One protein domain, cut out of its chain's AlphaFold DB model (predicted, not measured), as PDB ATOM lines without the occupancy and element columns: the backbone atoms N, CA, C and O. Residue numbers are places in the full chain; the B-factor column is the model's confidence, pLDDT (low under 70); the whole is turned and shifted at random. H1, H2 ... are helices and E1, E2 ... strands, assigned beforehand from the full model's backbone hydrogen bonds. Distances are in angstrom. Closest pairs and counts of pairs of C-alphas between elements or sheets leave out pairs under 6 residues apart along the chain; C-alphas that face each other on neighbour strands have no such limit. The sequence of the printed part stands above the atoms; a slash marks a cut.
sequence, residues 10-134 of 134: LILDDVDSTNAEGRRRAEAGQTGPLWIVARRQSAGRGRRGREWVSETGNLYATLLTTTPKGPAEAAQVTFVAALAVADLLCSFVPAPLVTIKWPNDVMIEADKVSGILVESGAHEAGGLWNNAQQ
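This is residues 10 to 134 of the 134 residues of the protein "Biotin--[acetyl-CoA-carboxylase] ligase" of Caulobacteraceae bacterium (UniProt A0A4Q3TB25). A twisted sheet of five strands curls round the helix H1, and beyond one end of it a small sheet of three strands, E4 to E6, is covered on one face by the longer helix H3. The two sheets are joined where E6 runs on into E7, and the first residues of H3, 77 to 82, reach over the face of the large sheet opposite to H1. The printed part has 125 residues, with three named helices and eight named strands in the order E1, H1, E2, E3, H2, H3, E4, E5, E6, E7, E8, and its class is mixed, helices and strands. The large sheet is mixed, in the order E1, E2, E3, E8, E7, while the small one, E4, E5, E6, is antiparallel throughout. The whole is compact, with a radius of gyration of the C-alphas of 14.5 A and spans of 44 by 31 by 26 A.

Find C-alpha 10 at (141.781, 138.375, 125.873), where strand E1 begins; it covers residues 10 to 15 over 11.8 A. Helix H1 follows at residues 18 to 27, 14.2 A long, and then come strands E2, residues 34 to 41 and 17.9 A, and E3, residues 60 to 67 and 22.5 A. E2 bends by 66 degrees at residue 38. The short helix H2 takes residues 71 to 74. Look next at C-alpha 77, at (130.844, 144.635, 109.471): from there helix H3 runs 18.3 A to residue 89. Strands E4, residues 98 to 101, E5, residues 105 to 108, and E6, residues 111 to 115, measure 10.0, 10.1 and 11.3 A. E7, residues 117 to 122, is 17.5 A long, and E8, residues 128 to 133, is 16.0 A long and ends at C-alpha 133, (138.098, 147.527, 115.991).

Begin with the large sheet, whose edge strands are E1 and E7. E1 and E2 are parallel at 28 degrees, with N 12 and O 37 2.8 A apart; with H1 between them they form a strand-helix-strand unit, two parallel neighbour strands joined through a helix, and its crossover is right-handed. E2 and E3 form a hairpin, antiparallel at 151 degrees, with N 36 and O 62 2.8 A apart. E3 and E8 are antiparallel at 160 degrees, with N 65 and O 130 3.0 A apart. E7 and E8 form a hairpin at 165 degrees, with N 133 and O 117 2.8 A apart. H1 is on this sheet, and its closest C-alphas to E3 are Thr 18 and Thr 62, 5.6 A apart. H3 is on the opposite face, making three layers, helices on both faces of a sheet; its height is 9.4 A, and it lies only just over E8, on which 3 of its C-alphas fall. H2 only grazes the sheet, with residues 71 to 74. Now move to E4, E5 and E6, a meander, each strand the antiparallel neighbour of the one before. Look for N 101 and O 105, 2.8 A apart, and for N 106 and O 114, 2.9 A apart. H3 is on this sheet too, in two layers, helices on one face of a sheet, at a height of 8.8 A; it runs along E5 at 11 degrees on the local plane, and their closest C-alphas, Ala 82 and Val 106, are 6.3 A apart. H1 and H3 are apart. In H1 and H3 every O i to N i+4 pair is within hydrogen-bond range; H2 is too short for such a pair.

Look at Pro 94 and Glu 124 for the two C-alphas farthest apart, 44.4 A. The printed part has no cut. The link from E2 to E3, residues 42 to 59, is long and holds no named element. The mean pLDDT of the printed part is 95.2, and no printed residue is under 70.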
ATOM      1  N   LEU A  10     140.394 138.137 125.514       97.69
ATOM      2  CA  LEU A  10     141.781 138.375 125.873       97.69
ATOM      3  C   LEU A  10     141.936 139.833 126.307       97.69
ATOM      4  O   LEU A  10     141.659 140.737 125.523       97.69
ATOM      5  N   ILE A  11     142.415 140.049 127.530       97.38
ATOM      6  CA  ILE A  11     142.695 141.383 128.069       97.38
ATOM      7  C   ILE A  11     144.210 141.573 128.124       97.38
ATOM      8  O   ILE A  11     144.915 140.759 128.719       97.38
ATOM      9  N   LEU A  12     144.694 142.646 127.508       96.75
ATOM     10  CA  LEU A  12     146.093 143.058 127.488       96.75
ATOM     11  C   LEU A  12     146.239 144.392 128.223       96.75
ATOM     12  O   LEU A  12     145.418 145.297 128.062       96.75
ATOM     13  N   ASP A  13     147.297 144.547 129.012       94.69
ATOM     14  CA  ASP A  13     147.595 145.851 129.611       94.69
ATOM     15  C   ASP A  13     148.152 146.822 128.558       94.69
ATOM     16  O   ASP A  13     147.765 147.989 128.519       94.69
ATOM     17  N   ASP A  14     148.992 146.319 127.651       93.94
ATOM     18  CA  ASP A  14     149.686 147.105 126.633       93.94
ATOM     19  C   ASP A  14     149.795 146.333 125.318       93.94
ATOM     20  O   ASP A  14     150.067 145.130 125.314       93.94
ATOM     21  N   VAL A  15     149.592 147.020 124.196       96.94
ATOM     22  CA  VAL A  15     149.754 146.469 122.847       96.94
ATOM     23  C   VAL A  15     150.096 147.596 121.870       96.94
ATOM     24  O   VAL A  15     149.846 148.766 122.146       96.94
ATOM     25  N   ASP A  16     150.658 147.287 120.707       95.81
ATOM     26  CA  ASP A  16     150.797 148.266 119.622       95.81
ATOM     27  C   ASP A  16     149.417 148.695 119.103       95.81
ATOM     28  O   ASP A  16     149.062 149.870 119.162       95.81
ATOM     29  N   SER A  17     148.600 147.734 118.677       96.94
ATOM     30  CA  SER A  17     147.202 147.915 118.305       96.94
ATOM     31  C   SER A  17     146.445 146.604 118.508       96.94
ATOM     32  O   SER A  17     146.928 145.544 118.112       96.94
ATOM     33  N   THR A  18     145.229 146.653 119.056       97.81
ATOM     34  CA  THR A  18     144.377 145.457 119.194       97.81
ATOM     35  C   THR A  18     144.053 144.830 117.836       97.81
ATOM     36  O   THR A  18     143.937 143.612 117.726       97.81
ATOM     37  N   ASN A  19     143.981 145.640 116.779       97.38
ATOM     38  CA  ASN A  19     143.757 145.170 115.416       97.38
ATOM     39  C   ASN A  19     145.011 144.527 114.806       97.38
ATOM     40  O   ASN A  19     144.925 143.481 114.164       97.38
ATOM     41  N   ALA A  20     146.193 145.090 115.080       97.50
ATOM     42  CA  ALA A  20     147.455 144.445 114.715       97.50
ATOM     43  C   ALA A  20     147.631 143.100 115.441       97.50
ATOM     44  O   ALA A  20     148.062 142.124 114.829       97.50
ATOM     45  N   GLU A  21     147.225 143.014 116.709       98.38
ATOM     46  CA  GLU A  21     147.218 141.759 117.465       98.38
ATOM     47  C   GLU A  21     146.219 140.742 116.906       98.38
ATOM     48  O   GLU A  21     146.556 139.566 116.764       98.38
ATOM     49  N   GLY A  22     145.016 141.181 116.522       98.12
ATOM     50  CA  GLY A  22     144.047 140.325 115.837       98.12
ATOM     51  C   GLY A  22     144.617 139.732 114.551       98.12
ATOM     52  O   GLY A  22     144.487 138.534 114.314       98.12
ATOM     53  N   ARG A  23     145.325 140.545 113.756       98.00
ATOM     54  CA  ARG A  23     146.011 140.081 112.545       98.00
ATOM     55  C   ARG A  23     147.080 139.038 112.861       98.00
ATOM     56  O   ARG A  23     147.046 137.971 112.265       98.00
ATOM     57  N   ARG A  24     147.977 139.307 113.819       98.25
ATOM     58  CA  ARG A  24     149.031 138.353 114.221       98.25
ATOM     59  C   ARG A  24     148.451 137.004 114.640       98.25
ATOM     60  O   ARG A  24     149.000 135.964 114.303       98.25
ATOM     61  N   ARG A  25     147.327 137.012 115.361       98.19
ATOM     62  CA  ARG A  25     146.637 135.784 115.778       98.19
ATOM     63  C   ARG A  25     146.006 135.049 114.608       98.19
ATOM     64  O   ARG A  25     146.133 133.832 114.545       98.19
ATOM     65  N   ALA A  26     145.355 135.770 113.699       98.00
ATOM     66  CA  ALA A  26     144.795 135.185 112.486       98.00
ATOM     67  C   ALA A  26     145.881 134.552 111.603       98.00
ATOM     68  O   ALA A  26     145.720 133.438 111.120       98.00
ATOM     69  N   GLU A  27     147.017 135.232 111.440       97.31
ATOM     70  CA  GLU A  27     148.187 134.718 110.716       97.31
ATOM     71  C   GLU A  27     148.832 133.510 111.418       97.31
ATOM     72  O   GLU A  27     149.465 132.692 110.761       97.31
ATOM     73  N   ALA A  28     148.632 133.364 112.732       97.56
ATOM     74  CA  ALA A  28     149.018 132.191 113.516       97.56
ATOM     75  C   ALA A  28     147.926 131.098 113.587       97.56
ATOM     76  O   ALA A  28     148.028 130.188 114.412       97.56
ATOM     77  N   GLY A  29     146.869 131.199 112.772       97.31
ATOM     78  CA  GLY A  29     145.827 130.177 112.621       97.31
ATOM     79  C   GLY A  29     144.589 130.341 113.510       97.31
ATOM     80  O   GLY A  29     143.713 129.475 113.510       97.31
ATOM     81  N   GLN A  30     144.474 131.430 114.281       97.06
ATOM     82  CA  GLN A  30     143.282 131.684 115.097       97.06
ATOM     83  C   GLN A  30     142.075 132.059 114.225       97.06
ATOM     84  O   GLN A  30     142.077 133.086 113.549       97.06
ATOM     85  N   THR A  31     140.989 131.295 114.338       96.00
ATOM     86  CA  THR A  31     139.775 131.469 113.519       96.00
ATOM     87  C   THR A  31     138.683 132.313 114.185       96.00
ATOM     88  O   THR A  31     137.771 132.799 113.504       96.00
ATOM     89  N   GLY A  32     138.781 132.523 115.503       94.00
ATOM     90  CA  GLY A  32     137.794 133.256 116.299       94.00
ATOM     91  C   GLY A  32     136.466 132.494 116.509       94.00
ATOM     92  O   GLY A  32     136.378 131.306 116.208       94.00
ATOM     93  N   PRO A  33     135.420 133.157 117.043       95.75
ATOM     94  CA  PRO A  33     135.417 134.554 117.465       95.75
ATOM     95  C   PRO A  33     136.285 134.777 118.713       95.75
ATOM     96  O   PRO A  33     136.230 133.996 119.660       95.75
ATOM     97  N   LEU A  34     137.077 135.850 118.725       97.38
ATOM     98  CA  LEU A  34     137.908 136.254 119.865       97.38
ATOM     99  C   LEU A  34     137.840 137.771 120.043       97.38
ATOM    100  O   LEU A  34     138.140 138.514 119.110       97.38
ATOM    101  N   TRP A  35     137.505 138.220 121.250       97.88
ATOM    102  CA  TRP A  35     137.678 139.613 121.642       97.88
ATOM    103  C   TRP A  35     139.092 139.844 122.154       97.88
ATOM    104  O   TRP A  35     139.591 139.100 122.997       97.88
ATOM    105  N   ILE A  36     139.722 140.903 121.665       98.31
ATOM    106  CA  ILE A  36     141.027 141.381 122.108       98.31
ATOM    107  C   ILE A  36     140.812 142.791 122.632       98.31
ATOM    108  O   ILE A  36     140.428 143.676 121.870       98.31
ATOM    109  N   VAL A  37     141.043 142.991 123.923       97.44
ATOM    110  CA  VAL A  37     140.852 144.267 124.612       97.44
ATOM    111  C   VAL A  37     142.190 144.726 125.165       97.44
ATOM    112  O   VAL A  37     142.924 143.918 125.732       97.44
ATOM    113  N   ALA A  38     142.504 146.010 125.028       95.94
ATOM    114  CA  ALA A  38     143.705 146.593 125.613       95.94
ATOM    115  C   ALA A  38     143.373 147.773 126.526       95.94
ATOM    116  O   ALA A  38     142.470 148.550 126.226       95.94
ATOM    117  N   ARG A  39     144.131 147.938 127.618       93.06
ATOM    118  CA  ARG A  39     144.070 149.162 128.443       93.06
ATOM    119  C   ARG A  39     144.791 150.336 127.786       93.06
ATOM    120  O   ARG A  39     144.415 151.484 128.007       93.06
ATOM    121  N   ARG A  40     145.818 150.052 126.982       92.62
ATOM    122  CA  ARG A  40     146.606 151.044 126.246       92.62
ATOM    123  C   ARG A  40     147.026 150.493 124.885       92.62
ATOM    124  O   ARG A  40     147.449 149.344 124.794       92.62
ATOM    125  N   GLN A  41     146.956 151.330 123.849       94.50
ATOM    126  CA  GLN A  41     147.646 151.083 122.581       94.50
ATOM    127  C   GLN A  41     148.809 152.071 122.427       94.50
ATOM    128  O   GLN A  41     148.638 153.273 122.621       94.50
ATOM    129  N   SER A  42     149.995 151.583 122.079       94.38
ATOM    130  CA  SER A  42     151.179 152.418 121.831       94.38
ATOM    131  C   SER A  42     151.280 152.920 120.388       94.38
ATOM    132  O   SER A  42     151.966 153.905 120.137       94.38
ATOM    133  N   ALA A  43     150.574 152.281 119.453       94.12
ATOM    134  CA  ALA A  43     150.538 152.620 118.032       94.12
ATOM    135  C   ALA A  43     149.120 152.418 117.463       94.12
ATOM    136  O   ALA A  43     148.915 151.704 116.474       94.12
ATOM    137  N   GLY A  44     148.125 153.023 118.128       92.06
ATOM    138  CA  GLY A  44     146.719 152.951 117.735       92.06
ATOM    139  C   GLY A  44     146.500 153.403 116.288       92.06
ATOM    140  O   GLY A  44     147.095 154.376 115.819       92.06
ATOM    141  N   ARG A  45     145.632 152.688 115.566       92.31
ATOM    142  CA  ARG A  45     145.422 152.874 114.125       92.31
ATOM    143  C   ARG A  45     144.017 153.359 113.821       92.31
ATOM    144  O   ARG A  45     143.035 152.819 114.315       92.31
ATOM    145  N   GLY A  46     143.929 154.332 112.929       91.56
ATOM    146  CA  GLY A  46     142.704 154.789 112.296       91.56
ATOM    147  C   GLY A  46     142.688 154.489 110.796       91.56
ATOM    148  O   GLY A  46     143.680 154.094 110.176       91.56
ATOM    149  N   ARG A  47     141.530 154.717 110.167       91.25
ATOM    150  CA  ARG A  47     141.377 154.554 108.713       91.25
ATOM    151  C   ARG A  47     142.355 155.446 107.946       91.25
ATOM    152  O   ARG A  47     142.594 156.594 108.332       91.25
ATOM    153  N   ARG A  48     142.815 154.939 106.795       86.75
ATOM    154  CA  ARG A  48     143.747 155.619 105.873       86.75
ATOM    155  C   ARG A  48     145.090 155.981 106.526       86.75
ATOM    156  O   ARG A  48     145.670 157.004 106.191       86.75
ATOM    157  N   GLY A  49     145.555 155.157 107.467       84.62
ATOM    158  CA  GLY A  49     146.862 155.324 108.110       84.62
ATOM    159  C   GLY A  49     146.943 156.483 109.102       84.62
ATOM    160  O   GLY A  49     148.041 156.851 109.499       84.62
ATOM    161  N   ARG A  50     145.808 157.072 109.500       88.25
ATOM    162  CA  ARG A  50     145.792 158.079 110.569       88.25
ATOM    163  C   ARG A  50     146.087 157.422 111.909       88.25
ATOM    164  O   ARG A  50     145.663 156.293 112.142       88.25
ATOM    165  N   GLU A  51     146.756 158.144 112.790       87.44
ATOM    166  CA  GLU A  51     146.964 157.703 114.166       87.44
ATOM    167  C   GLU A  51     145.658 157.775 114.965       87.44
ATOM    168  O   GLU A  51     144.816 158.652 114.741       87.44
ATOM    169  N   TRP A  52     145.488 156.832 115.890       86.25
ATOM    170  CA  TRP A  52     144.439 156.859 116.905       86.25
ATOM    171  C   TRP A  52     145.083 157.034 118.280       86.25
ATOM    172  O   TRP A  52     145.694 156.108 118.822       86.25
ATOM    173  N   VAL A  53     144.966 158.246 118.827       85.75
ATOM    174  CA  VAL A  53     145.557 158.603 120.120       85.75
ATOM    175  C   VAL A  53     144.868 157.813 121.223       85.75
ATOM    176  O   VAL A  53     143.643 157.792 121.325       85.75
ATOM    177  N   SER A  54     145.674 157.136 122.037       80.06
ATOM    178  CA  SER A  54     145.168 156.211 123.042       80.06
ATOM    179  C   SER A  54     145.254 156.788 124.454       80.06
ATOM    180  O   SER A  54     146.181 156.494 125.207       80.06
ATOM    181  N   GLU A  55     144.286 157.642 124.793       81.50
ATOM    182  CA  GLU A  55     144.125 158.203 126.137       81.50
ATOM    183  C   GLU A  55     143.569 157.185 127.143       81.50
ATOM    184  O   GLU A  55     142.680 156.387 126.842       81.50
ATOM    185  N   THR A  56     144.072 157.233 128.377       80.69
ATOM    186  CA  THR A  56     143.619 156.336 129.449       80.69
ATOM    187  C   THR A  56     142.129 156.535 129.734       80.69
ATOM    188  O   THR A  56     141.673 157.664 129.873       80.69
ATOM    189  N   GLY A  57     141.385 155.433 129.867       83.19
ATOM    190  CA  GLY A  57     139.942 155.445 130.148       83.19
ATOM    191  C   GLY A  57     139.065 155.125 128.937       83.19
ATOM    192  O   GLY A  57     137.894 154.799 129.114       83.19
ATOM    193  N   ASN A  58     139.632 155.134 127.730       90.44
ATOM    194  CA  ASN A  58     138.941 154.676 126.529       90.44
ATOM    195  C   ASN A  58     138.922 153.144 126.425       90.44
ATOM    196  O   ASN A  58     139.767 152.443 126.985       90.44
ATOM    197  N   LEU A  59     137.961 152.625 125.662       91.81
ATOM    198  CA  LEU A  59     137.924 151.225 125.258       91.81
ATOM    199  C   LEU A  59     138.735 151.058 123.967       91.81
ATOM    200  O   LEU A  59     138.521 151.804 123.014       91.81
ATOM    201  N   TYR A  60     139.620 150.063 123.921       95.69
ATOM    202  CA  TYR A  60     140.234 149.572 122.685       95.69
ATOM    203  C   TYR A  60     139.903 148.101 122.561       95.69
ATOM    204  O   TYR A  60     140.373 147.293 123.365       95.69
ATOM    205  N   ALA A  61     139.070 147.754 121.587       96.94
ATOM    206  CA  ALA A  61     138.578 146.397 121.438       96.94
ATOM    207  C   ALA A  61     138.551 145.998 119.970       96.94
ATOM    208  O   ALA A  61     138.079 146.755 119.126       96.94
ATOM    209  N   THR A  62     139.023 144.792 119.676       98.06
ATOM    210  CA  THR A  62     138.944 144.172 118.355       98.06
ATOM    211  C   THR A  62     138.255 142.824 118.457       98.06
ATOM    212  O   THR A  62     138.659 141.982 119.257       98.06
ATOM    213  N   LEU A  63     137.248 142.605 117.614       97.88
ATOM    214  CA  LEU A  63     136.678 141.284 117.384       97.88
ATOM    215  C   LEU A  63     137.358 140.646 116.174       97.88
ATOM    216  O   LEU A  63     137.181 141.122 115.053       97.88
ATOM    217  N   LEU A  64     138.110 139.571 116.410       97.94
ATOM    218  CA  LEU A  64     138.660 138.701 115.371       97.94
ATOM    219  C   LEU A  64     137.643 137.612 115.023       97.94
ATOM    220  O   LEU A  64     137.196 136.868 115.898       97.94
ATOM    221  N   THR A  65     137.319 137.494 113.738       96.88
ATOM    222  CA  THR A  65     136.489 136.425 113.159       96.88
ATOM    223  C   THR A  65     137.075 135.947 111.836       96.88
ATOM    224  O   THR A  65     137.934 136.609 111.255       96.88
ATOM    225  N   THR A  66     136.578 134.824 111.328       96.69
ATOM    226  CA  THR A  66     136.807 134.379 109.951       96.69
ATOM    227  C   THR A  66     135.498 134.363 109.171       96.69
ATOM    228  O   THR A  66     134.413 134.218 109.738       96.69
ATOM    229  N   THR A  67     135.578 134.550 107.857       95.50
ATOM    230  CA  THR A  67     134.421 134.529 106.962       95.50
ATOM    231  C   THR A  67     134.787 133.938 105.600       95.50
ATOM    232  O   THR A  67     135.849 134.255 105.062       95.50
ATOM    233  N   PRO A  68     133.919 133.110 104.988       95.81
ATOM    234  CA  PRO A  68     134.118 132.641 103.617       95.81
ATOM    235  C   PRO A  68     133.747 133.706 102.569       95.81
ATOM    236  O   PRO A  68     133.925 133.483 101.374       95.81
ATOM    237  N   LYS A  69     133.181 134.842 102.996       95.69
ATOM    238  CA  LYS A  69     132.708 135.912 102.115       95.69
ATOM    239  C   LYS A  69     133.862 136.718 101.520       95.69
ATOM    240  O   LYS A  69     134.953 136.783 102.082       95.69
ATOM    241  N   GLY A  70     133.587 137.390 100.403       95.94
ATOM    242  CA  GLY A  70     134.560 138.273  99.760       95.94
ATOM    243  C   GLY A  70     134.844 139.558 100.560       95.94
ATOM    244  O   GLY A  70     134.051 139.938 101.429       95.94
ATOM    245  N   PRO A  71     135.927 140.292 100.232       95.00
ATOM    246  CA  PRO A  71     136.350 141.481 100.983       95.00
ATOM    247  C   PRO A  71     135.277 142.573 101.101       95.00
ATOM    248  O   PRO A  71     135.155 143.217 102.140       95.00
ATOM    249  N   ALA A  72     134.473 142.770 100.050       95.62
ATOM    250  CA  ALA A  72     133.416 143.779 100.038       95.62
ATOM    251  C   ALA A  72     132.324 143.494 101.080       95.62
ATOM    252  O   ALA A  72     131.861 144.414 101.750       95.62
ATOM    253  N   GLU A  73     131.937 142.228 101.249       95.94
ATOM    254  CA  GLU A  73     130.976 141.823 102.276       95.94
ATOM    255  C   GLU A  73     131.608 141.815 103.669       95.94
ATOM    256  O   GLU A  73     130.976 142.254 104.624       95.94
ATOM    257  N   ALA A  74     132.861 141.364 103.802       95.44
ATOM    258  CA  ALA A  74     133.577 141.406 105.078       95.44
ATOM    259  C   ALA A  74     133.652 142.840 105.632       95.44
ATOM    260  O   ALA A  74     133.414 143.066 106.820       95.44
ATOM    261  N   ALA A  75     133.876 143.824 104.753       95.25
ATOM    262  CA  ALA A  75     133.908 145.239 105.103       95.25
ATOM    263  C   ALA A  75     132.568 145.779 105.642       95.25
ATOM    264  O   ALA A  75     132.576 146.753 106.393       95.25
ATOM    265  N   GLN A  76     131.426 145.152 105.322       96.38
ATOM    266  CA  GLN A  76     130.106 145.592 105.803       96.38
ATOM    267  C   GLN A  76     129.961 145.483 107.325       96.38
ATOM    268  O   GLN A  76     129.115 146.171 107.901       96.38
ATOM    269  N   VAL A  77     130.814 144.699 108.001       96.00
ATOM    270  CA  VAL A  77     130.844 144.635 109.471       96.00
ATOM    271  C   VAL A  77     131.082 146.010 110.105       96.00
ATOM    272  O   VAL A  77     130.654 146.236 111.231       96.00
ATOM    273  N   THR A  78     131.679 146.963 109.372       96.81
ATOM    274  CA  THR A  78     131.832 148.349 109.840       96.81
ATOM    275  C   THR A  78     130.493 148.983 110.207       96.81
ATOM    276  O   THR A  78     130.423 149.735 111.174       96.81
ATOM    277  N   PHE A  79     129.432 148.675 109.454       97.62
ATOM    278  CA  PHE A  79     128.107 149.241 109.681       97.62
ATOM    279  C   PHE A  79     127.458 148.616 110.912       97.62
ATOM    280  O   PHE A  79     126.899 149.326 111.741       97.62
ATOM    281  N   VAL A  80     127.603 147.297 111.058       96.69
ATOM    282  CA  VAL A  80     127.109 146.550 112.221       96.69
ATOM    283  C   VAL A  80     127.800 147.025 113.498       96.69
ATOM    284  O   VAL A  80     127.129 147.299 114.485       96.69
ATOM    285  N   ALA A  81     129.126 147.177 113.473       97.00
ATOM    286  CA  ALA A  81     129.891 147.655 114.620       97.00
ATOM    287  C   ALA A  81     129.535 149.105 114.992       97.00
ATOM    288  O   ALA A  81     129.361 149.399 116.172       97.00
ATOM    289  N   ALA A  82     129.364 149.998 114.009       97.75
ATOM    290  CA  ALA A  82     128.959 151.379 114.273       97.75
ATOM    291  C   ALA A  82     127.557 151.459 114.904       97.75
ATOM    292  O   ALA A  82     127.363 152.209 115.859       97.75
ATOM    293  N   LEU A  83     126.604 150.659 114.410       98.00
ATOM    294  CA  LEU A  83     125.265 150.551 114.995       98.00
ATOM    295  C   LEU A  83     125.317 149.986 116.416       98.00
ATOM    296  O   LEU A  83     124.736 150.575 117.315       98.00
ATOM    297  N   ALA A  84     126.077 148.912 116.646       97.19
ATOM    298  CA  ALA A  84     126.206 148.308 117.971       97.19
ATOM    299  C   ALA A  84     126.792 149.280 119.011       97.19
ATOM    300  O   ALA A  84     126.331 149.321 120.150       97.19
ATOM    301  N   VAL A  85     127.786 150.088 118.623       97.50
ATOM    302  CA  VAL A  85     128.333 151.140 119.493       97.50
ATOM    303  C   VAL A  85     127.300 152.243 119.733       97.50
ATOM    304  O   VAL A  85     127.141 152.678 120.871       97.50
ATOM    305  N   ALA A  86     126.564 152.678 118.707       98.00
ATOM    306  CA  ALA A  86     125.507 153.677 118.873       98.00
ATOM    307  C   ALA A  86     124.390 153.189 119.818       98.00
ATOM    308  O   ALA A  86     124.001 153.921 120.728       98.00
ATOM    309  N   ASP A  87     123.933 151.943 119.662       97.94
ATOM    310  CA  ASP A  87     122.923 151.318 120.524       97.94
ATOM    311  C   ASP A  87     123.407 151.226 121.979       97.94
ATOM    312  O   ASP A  87     122.660 151.532 122.913       97.94
ATOM    313  N   LEU A  88     124.681 150.869 122.185       96.75
ATOM    314  CA  LEU A  88     125.296 150.869 123.511       96.75
ATOM    315  C   LEU A  88     125.279 152.273 124.128       96.75
ATOM    316  O   LEU A  88     124.857 152.430 125.272       96.75
ATOM    317  N   LEU A  89     125.697 153.299 123.383       97.00
ATOM    318  CA  LEU A  89     125.730 154.679 123.872       97.00
ATOM    319  C   LEU A  89     124.337 155.211 124.227       97.00
ATOM    320  O   LEU A  89     124.202 155.925 125.218       97.00
ATOM    321  N   CYS A  90     123.290 154.800 123.505       97.62
ATOM    322  CA  CYS A  90     121.900 155.143 123.833       97.62
ATOM    323  C   CYS A  90     121.446 154.620 125.209       97.62
ATOM    324  O   CYS A  90     120.434 155.077 125.736       97.62
ATOM    325  N   SER A  91     122.182 153.679 125.812       97.44
ATOM    326  CA  SER A  91     121.932 153.223 127.187       97.44
ATOM    327  C   SER A  91     122.493 154.180 128.250       97.44
ATOM    328  O   SER A  91     122.142 154.057 129.423       97.44
ATOM    329  N   PHE A  92     123.355 155.124 127.860       96.88
ATOM    330  CA  PHE A  92     124.031 156.071 128.756       96.88
ATOM    331  C   PHE A  92     123.648 157.532 128.498       96.88
ATOM    332  O   PHE A  92     123.742 158.353 129.410       96.88
ATOM    333  N   VAL A  93     123.209 157.864 127.281       97.31
ATOM    334  CA  VAL A  93     122.772 159.213 126.889       97.31
ATOM    335  C   VAL A  93     121.453 159.159 126.104       97.31
ATOM    336  O   VAL A  93     121.132 158.119 125.528       97.31
ATOM    337  N   PRO A  94     120.673 160.255 126.036       97.81
ATOM    338  CA  PRO A  94     119.463 160.296 125.219       97.81
ATOM    339  C   PRO A  94     119.741 159.959 123.747       97.81
ATOM    340  O   PRO A  94     120.584 160.589 123.110       97.81
ATOM    341  N   ALA A  95     118.978 159.017 123.188       97.31
ATOM    342  CA  ALA A  95     119.156 158.533 121.816       97.31
ATOM    343  C   ALA A  95     119.246 159.634 120.732       97.31
ATOM    344  O   ALA A  95     120.078 159.493 119.840       97.31
ATOM    345  N   PRO A  96     118.494 160.758 120.793       97.44
ATOM    346  CA  PRO A  96     118.623 161.830 119.801       97.44
ATOM    347  C   PRO A  96     120.000 162.511 119.747       97.44
ATOM    348  O   PRO A  96     120.290 163.188 118.763       97.44
ATOM    349  N   LEU A  97     120.835 162.366 120.785       97.94
ATOM    350  CA  LEU A  97     122.192 162.922 120.811       97.94
ATOM    351  C   LEU A  97     123.206 162.027 120.089       97.94
ATOM    352  O   LEU A  97     124.267 162.513 119.695       97.94
ATOM    353  N   VAL A  98     122.893 160.740 119.915       98.56
ATOM    354  CA  VAL A  98     123.781 159.755 119.294       98.56
ATOM    355  C   VAL A  98     123.529 159.723 117.792       98.56
ATOM    356  O   VAL A  98     122.420 159.456 117.333       98.56
ATOM    357  N   THR A  99     124.567 159.970 116.997       98.25
ATOM    358  CA  THR A  99     124.479 159.887 115.532       98.25
ATOM    359  C   THR A  99     125.649 159.105 114.953       98.25
ATOM    360  O   THR A  99     126.709 158.991 115.565       98.25
ATOM    361  N   ILE A 100     125.468 158.557 113.751       98.31
ATOM    362  CA  ILE A 100     126.544 157.895 113.010       98.31
ATOM    363  C   ILE A 100     126.893 158.760 111.807       98.31
ATOM    364  O   ILE A 100     126.112 158.897 110.861       98.31
ATOM    365  N   LYS A 101     128.104 159.312 111.812       97.69
ATOM    366  CA  LYS A 101     128.712 159.885 110.617       97.69
ATOM    367  C   LYS A 101     129.305 158.741 109.803       97.69
ATOM    368  O   LYS A 101     130.406 158.241 110.056       97.69
ATOM    369  N   TRP A 102     128.533 158.300 108.816       96.69
ATOM    370  CA  TRP A 102     128.905 157.166 107.984       96.69
ATOM    371  C   TRP A 102     130.261 157.364 107.278       96.69
ATOM    372  O   TRP A 102     130.590 158.473 106.845       96.69
ATOM    373  N   PRO A 103     131.044 156.282 107.114       95.12
ATOM    374  CA  PRO A 103     130.652 154.894 107.376       95.12
ATOM    375  C   PRO A 103     131.012 154.353 108.774       95.12
ATOM    376  O   PRO A 103     130.703 153.198 109.047       95.12
ATOM    377  N   ASN A 104     131.715 155.109 109.623       96.44
ATOM    378  CA  ASN A 104     132.445 154.501 110.743       96.44
ATOM    379  C   ASN A 104     132.643 155.391 111.979       96.44
ATOM    380  O   ASN A 104     133.333 154.961 112.897       96.44
ATOM    381  N   ASP A 105     132.137 156.622 111.991       97.19
ATOM    382  CA  ASP A 105     132.320 157.524 113.126       97.19
ATOM    383  C   ASP A 105     131.007 157.585 113.920       97.19
ATOM    384  O   ASP A 105     129.965 157.943 113.371       97.19
ATOM    385  N   VAL A 106     131.053 157.213 115.200       97.75
ATOM    386  CA  VAL A 106     129.923 157.365 116.125       97.75
ATOM    387  C   VAL A 106     130.125 158.652 116.907       97.75
ATOM    388  O   VAL A 106     131.234 158.939 117.368       97.75
ATOM    389  N   MET A 107     129.060 159.436 117.016       98.19
ATOM    390  CA  MET A 107     129.089 160.810 117.489       98.19
ATOM    391  C   MET A 107     128.115 161.004 118.655       98.19
ATOM    392  O   MET A 107     127.033 160.415 118.645       98.19
ATOM    393  N   ILE A 108     128.460 161.886 119.593       98.06
ATOM    394  CA  ILE A 108     127.538 162.471 120.579       98.06
ATOM    395  C   ILE A 108     127.584 163.984 120.384       98.06
ATOM    396  O   ILE A 108     128.670 164.549 120.363       98.06
ATOM    397  N   GLU A 109     126.434 164.629 120.180       96.12
ATOM    398  CA  GLU A 109     126.352 166.097 120.005       96.12
ATOM    399  C   GLU A 109     127.320 166.658 118.936       96.12
ATOM    400  O   GLU A 109     127.837 167.762 119.052       96.12
ATOM    401  N   ALA A 110     127.528 165.897 117.855       93.56
ATOM    402  CA  ALA A 110     128.457 166.173 116.749       93.56
ATOM    403  C   ALA A 110     129.961 165.999 117.042       93.56
ATOM    404  O   ALA A 110     130.757 166.094 116.102       93.56
ATOM    405  N   ASP A 111     130.347 165.624 118.261       96.38
ATOM    406  CA  ASP A 111     131.711 165.220 118.598       96.38
ATOM    407  C   ASP A 111     131.915 163.721 118.395       96.38
ATOM    408  O   ASP A 111     131.054 162.897 118.708       96.38
ATOM    409  N   LYS A 112     133.063 163.348 117.826       95.62
ATOM    410  CA  LYS A 112     133.378 161.945 117.550       95.62
ATOM    411  C   LYS A 112     133.798 161.246 118.838       95.62
ATOM    412  O   LYS A 112     134.841 161.576 119.391       95.62
ATOM    413  N   VAL A 113     133.051 160.216 119.230       95.62
ATOM    414  CA  VAL A 113     133.312 159.433 120.450       95.62
ATOM    415  C   VAL A 113     133.860 158.037 120.172       95.62
ATOM    416  O   VAL A 113     134.532 157.460 121.017       95.62
ATOM    417  N   SER A 114     133.616 157.485 118.981       95.44
ATOM    418  CA  SER A 114     134.185 156.198 118.569       95.44
ATOM    419  C   SER A 114     134.424 156.159 117.063       95.44
ATOM    420  O   SER A 114     133.766 156.854 116.279       95.44
ATOM    421  N   GLY A 115     135.418 155.379 116.645       95.81
ATOM    422  CA  GLY A 115     135.769 155.183 115.249       95.81
ATOM    423  C   GLY A 115     135.974 153.711 114.942       95.81
ATOM    424  O   GLY A 115     136.897 153.101 115.460       95.81
ATOM    425  N   ILE A 116     135.184 153.167 114.021       97.31
ATOM    426  CA  ILE A 116     135.334 151.776 113.607       97.31
ATOM    427  C   ILE A 116     136.445 151.641 112.560       97.31
ATOM    428  O   ILE A 116     136.477 152.373 111.559       97.31
ATOM    429  N   LEU A 117     137.340 150.679 112.768       96.88
ATOM    430  CA  LEU A 117     138.345 150.256 111.798       96.88
ATOM    431  C   LEU A 117     138.167 148.768 111.497       96.88
ATOM    432  O   LEU A 117     138.304 147.928 112.380       96.88
ATOM    433  N   VAL A 118     137.899 148.454 110.229       96.69
ATOM    434  CA  VAL A 118     137.838 147.075 109.737       96.69
ATOM    435  C   VAL A 118     139.068 146.776 108.896       96.69
ATOM    436  O   VAL A 118     139.385 147.529 107.972       96.69
ATOM    437  N   GLU A 119     139.737 145.672 109.202       96.38
ATOM    438  CA  GLU A 119     140.821 145.111 108.397       96.38
ATOM    439  C   GLU A 119     140.542 143.631 108.125       96.38
ATOM    440  O   GLU A 119     139.999 142.926 108.973       96.38
ATOM    441  N   SER A 120     140.912 143.160 106.937       96.62
ATOM    442  CA  SER A 120     140.770 141.754 106.551       96.62
ATOM    443  C   SER A 120     141.945 141.303 105.691       96.62
ATOM    444  O   SER A 120     142.634 142.125 105.080       96.62
ATOM    445  N   GLY A 121     142.163 139.994 105.639       96.81
ATOM    446  CA  GLY A 121     143.205 139.360 104.836       96.81
ATOM    447  C   GLY A 121     142.942 137.868 104.670       96.81
ATOM    448  O   GLY A 121     142.044 137.323 105.305       96.81
ATOM    449  N   ALA A 122     143.695 137.209 103.790       97.06
ATOM    450  CA  ALA A 122     143.558 135.770 103.575       97.06
ATOM    451  C   ALA A 122     143.898 134.989 104.855       97.06
ATOM    452  O   ALA A 122     144.852 135.334 105.553       97.06
ATOM    453  N   HIS A 123     143.129 133.940 105.145       96.81
ATOM    454  CA  HIS A 123     143.378 133.033 106.264       96.81
ATOM    455  C   HIS A 123     143.829 131.656 105.749       96.81
ATOM    456  O   HIS A 123     143.315 131.176 104.738       96.81
ATOM    457  N   GLU A 124     144.764 131.000 106.443       93.88
ATOM    458  CA  GLU A 124     145.339 129.713 106.008       93.88
ATOM    459  C   GLU A 124     144.308 128.576 105.938       93.88
ATOM    460  O   GLU A 124     144.361 127.737 105.043       93.88
ATOM    461  N   ALA A 125     143.305 128.599 106.819       91.12
ATOM    462  CA  ALA A 125     142.177 127.664 106.802       91.12
ATOM    463  C   ALA A 125     141.162 127.931 105.664       91.12
ATOM    464  O   ALA A 125     140.119 127.279 105.601       91.12
ATOM    465  N   GLY A 126     141.445 128.892 104.779       91.19
ATOM    466  CA  GLY A 126     140.551 129.357 103.722       91.19
ATOM    467  C   GLY A 126     139.694 130.557 104.139       91.19
ATOM    468  O   GLY A 126     139.450 130.805 105.319       91.19
ATOM    469  N   GLY A 127     139.225 131.315 103.144       94.38
ATOM    470  CA  GLY A 127     138.445 132.538 103.360       94.38
ATOM    471  C   GLY A 127     139.290 133.722 103.843       94.38
ATOM    472  O   GLY A 127     140.488 133.811 103.561       94.38
ATOM    473  N   LEU A 128     138.642 134.654 104.546       96.69
ATOM    474  CA  LEU A 128     139.265 135.850 105.108       96.69
ATOM    475  C   LEU A 128     139.194 135.838 106.634       96.69
ATOM    476  O   LEU A 128     138.150 135.516 107.201       96.69
ATOM    477  N   TRP A 129     140.256 136.283 107.300       97.06
ATOM    478  CA  TRP A 129     140.118 136.827 108.648       97.06
ATOM    479  C   TRP A 129     139.570 138.253 108.561       97.06
ATOM    480  O   TRP A 129     139.811 138.965 107.585       97.06
ATOM    481  N   ASN A 130     138.802 138.658 109.567       95.62
ATOM    482  CA  ASN A 130     138.139 139.952 109.630       95.62
ATOM    483  C   ASN A 130     138.183 140.482 111.063       95.62
ATOM    484  O   ASN A 130     137.583 139.898 111.971       95.62
ATOM    485  N   ASN A 131     138.885 141.596 111.236       95.38
ATOM    486  CA  ASN A 131     138.987 142.316 112.490       95.38
ATOM    487  C   ASN A 131     138.108 143.557 112.432       95.38
ATOM    488  O   ASN A 131     138.287 144.392 111.547       95.38
ATOM    489  N   ALA A 132     137.217 143.717 113.406       92.88
ATOM    490  CA  ALA A 132     136.489 144.962 113.629       92.88
ATOM    491  C   ALA A 132     136.960 145.590 114.942       92.88
ATOM    492  O   ALA A 132     136.722 145.030 116.013       92.88
ATOM    493  N   GLN A 133     137.657 146.724 114.854       92.19
ATOM    494  CA  GLN A 133     138.098 147.527 115.991       92.19
ATOM    495  C   GLN A 133     137.144 148.698 116.238       92.19
ATOM    496  O   GLN A 133     136.727 149.335 115.270       92.19
ATOM    497  N   GLN A 134     136.876 149.005 117.511       89.69
ATOM    498  CA  GLN A 134     136.342 150.298 117.961       89.69
ATOM    499  C   GLN A 134     137.357 151.044 118.829       89.69
ATOM    500  O   GLN A 134     138.192 150.354 119.475       89.69
TER     501      GLN A 134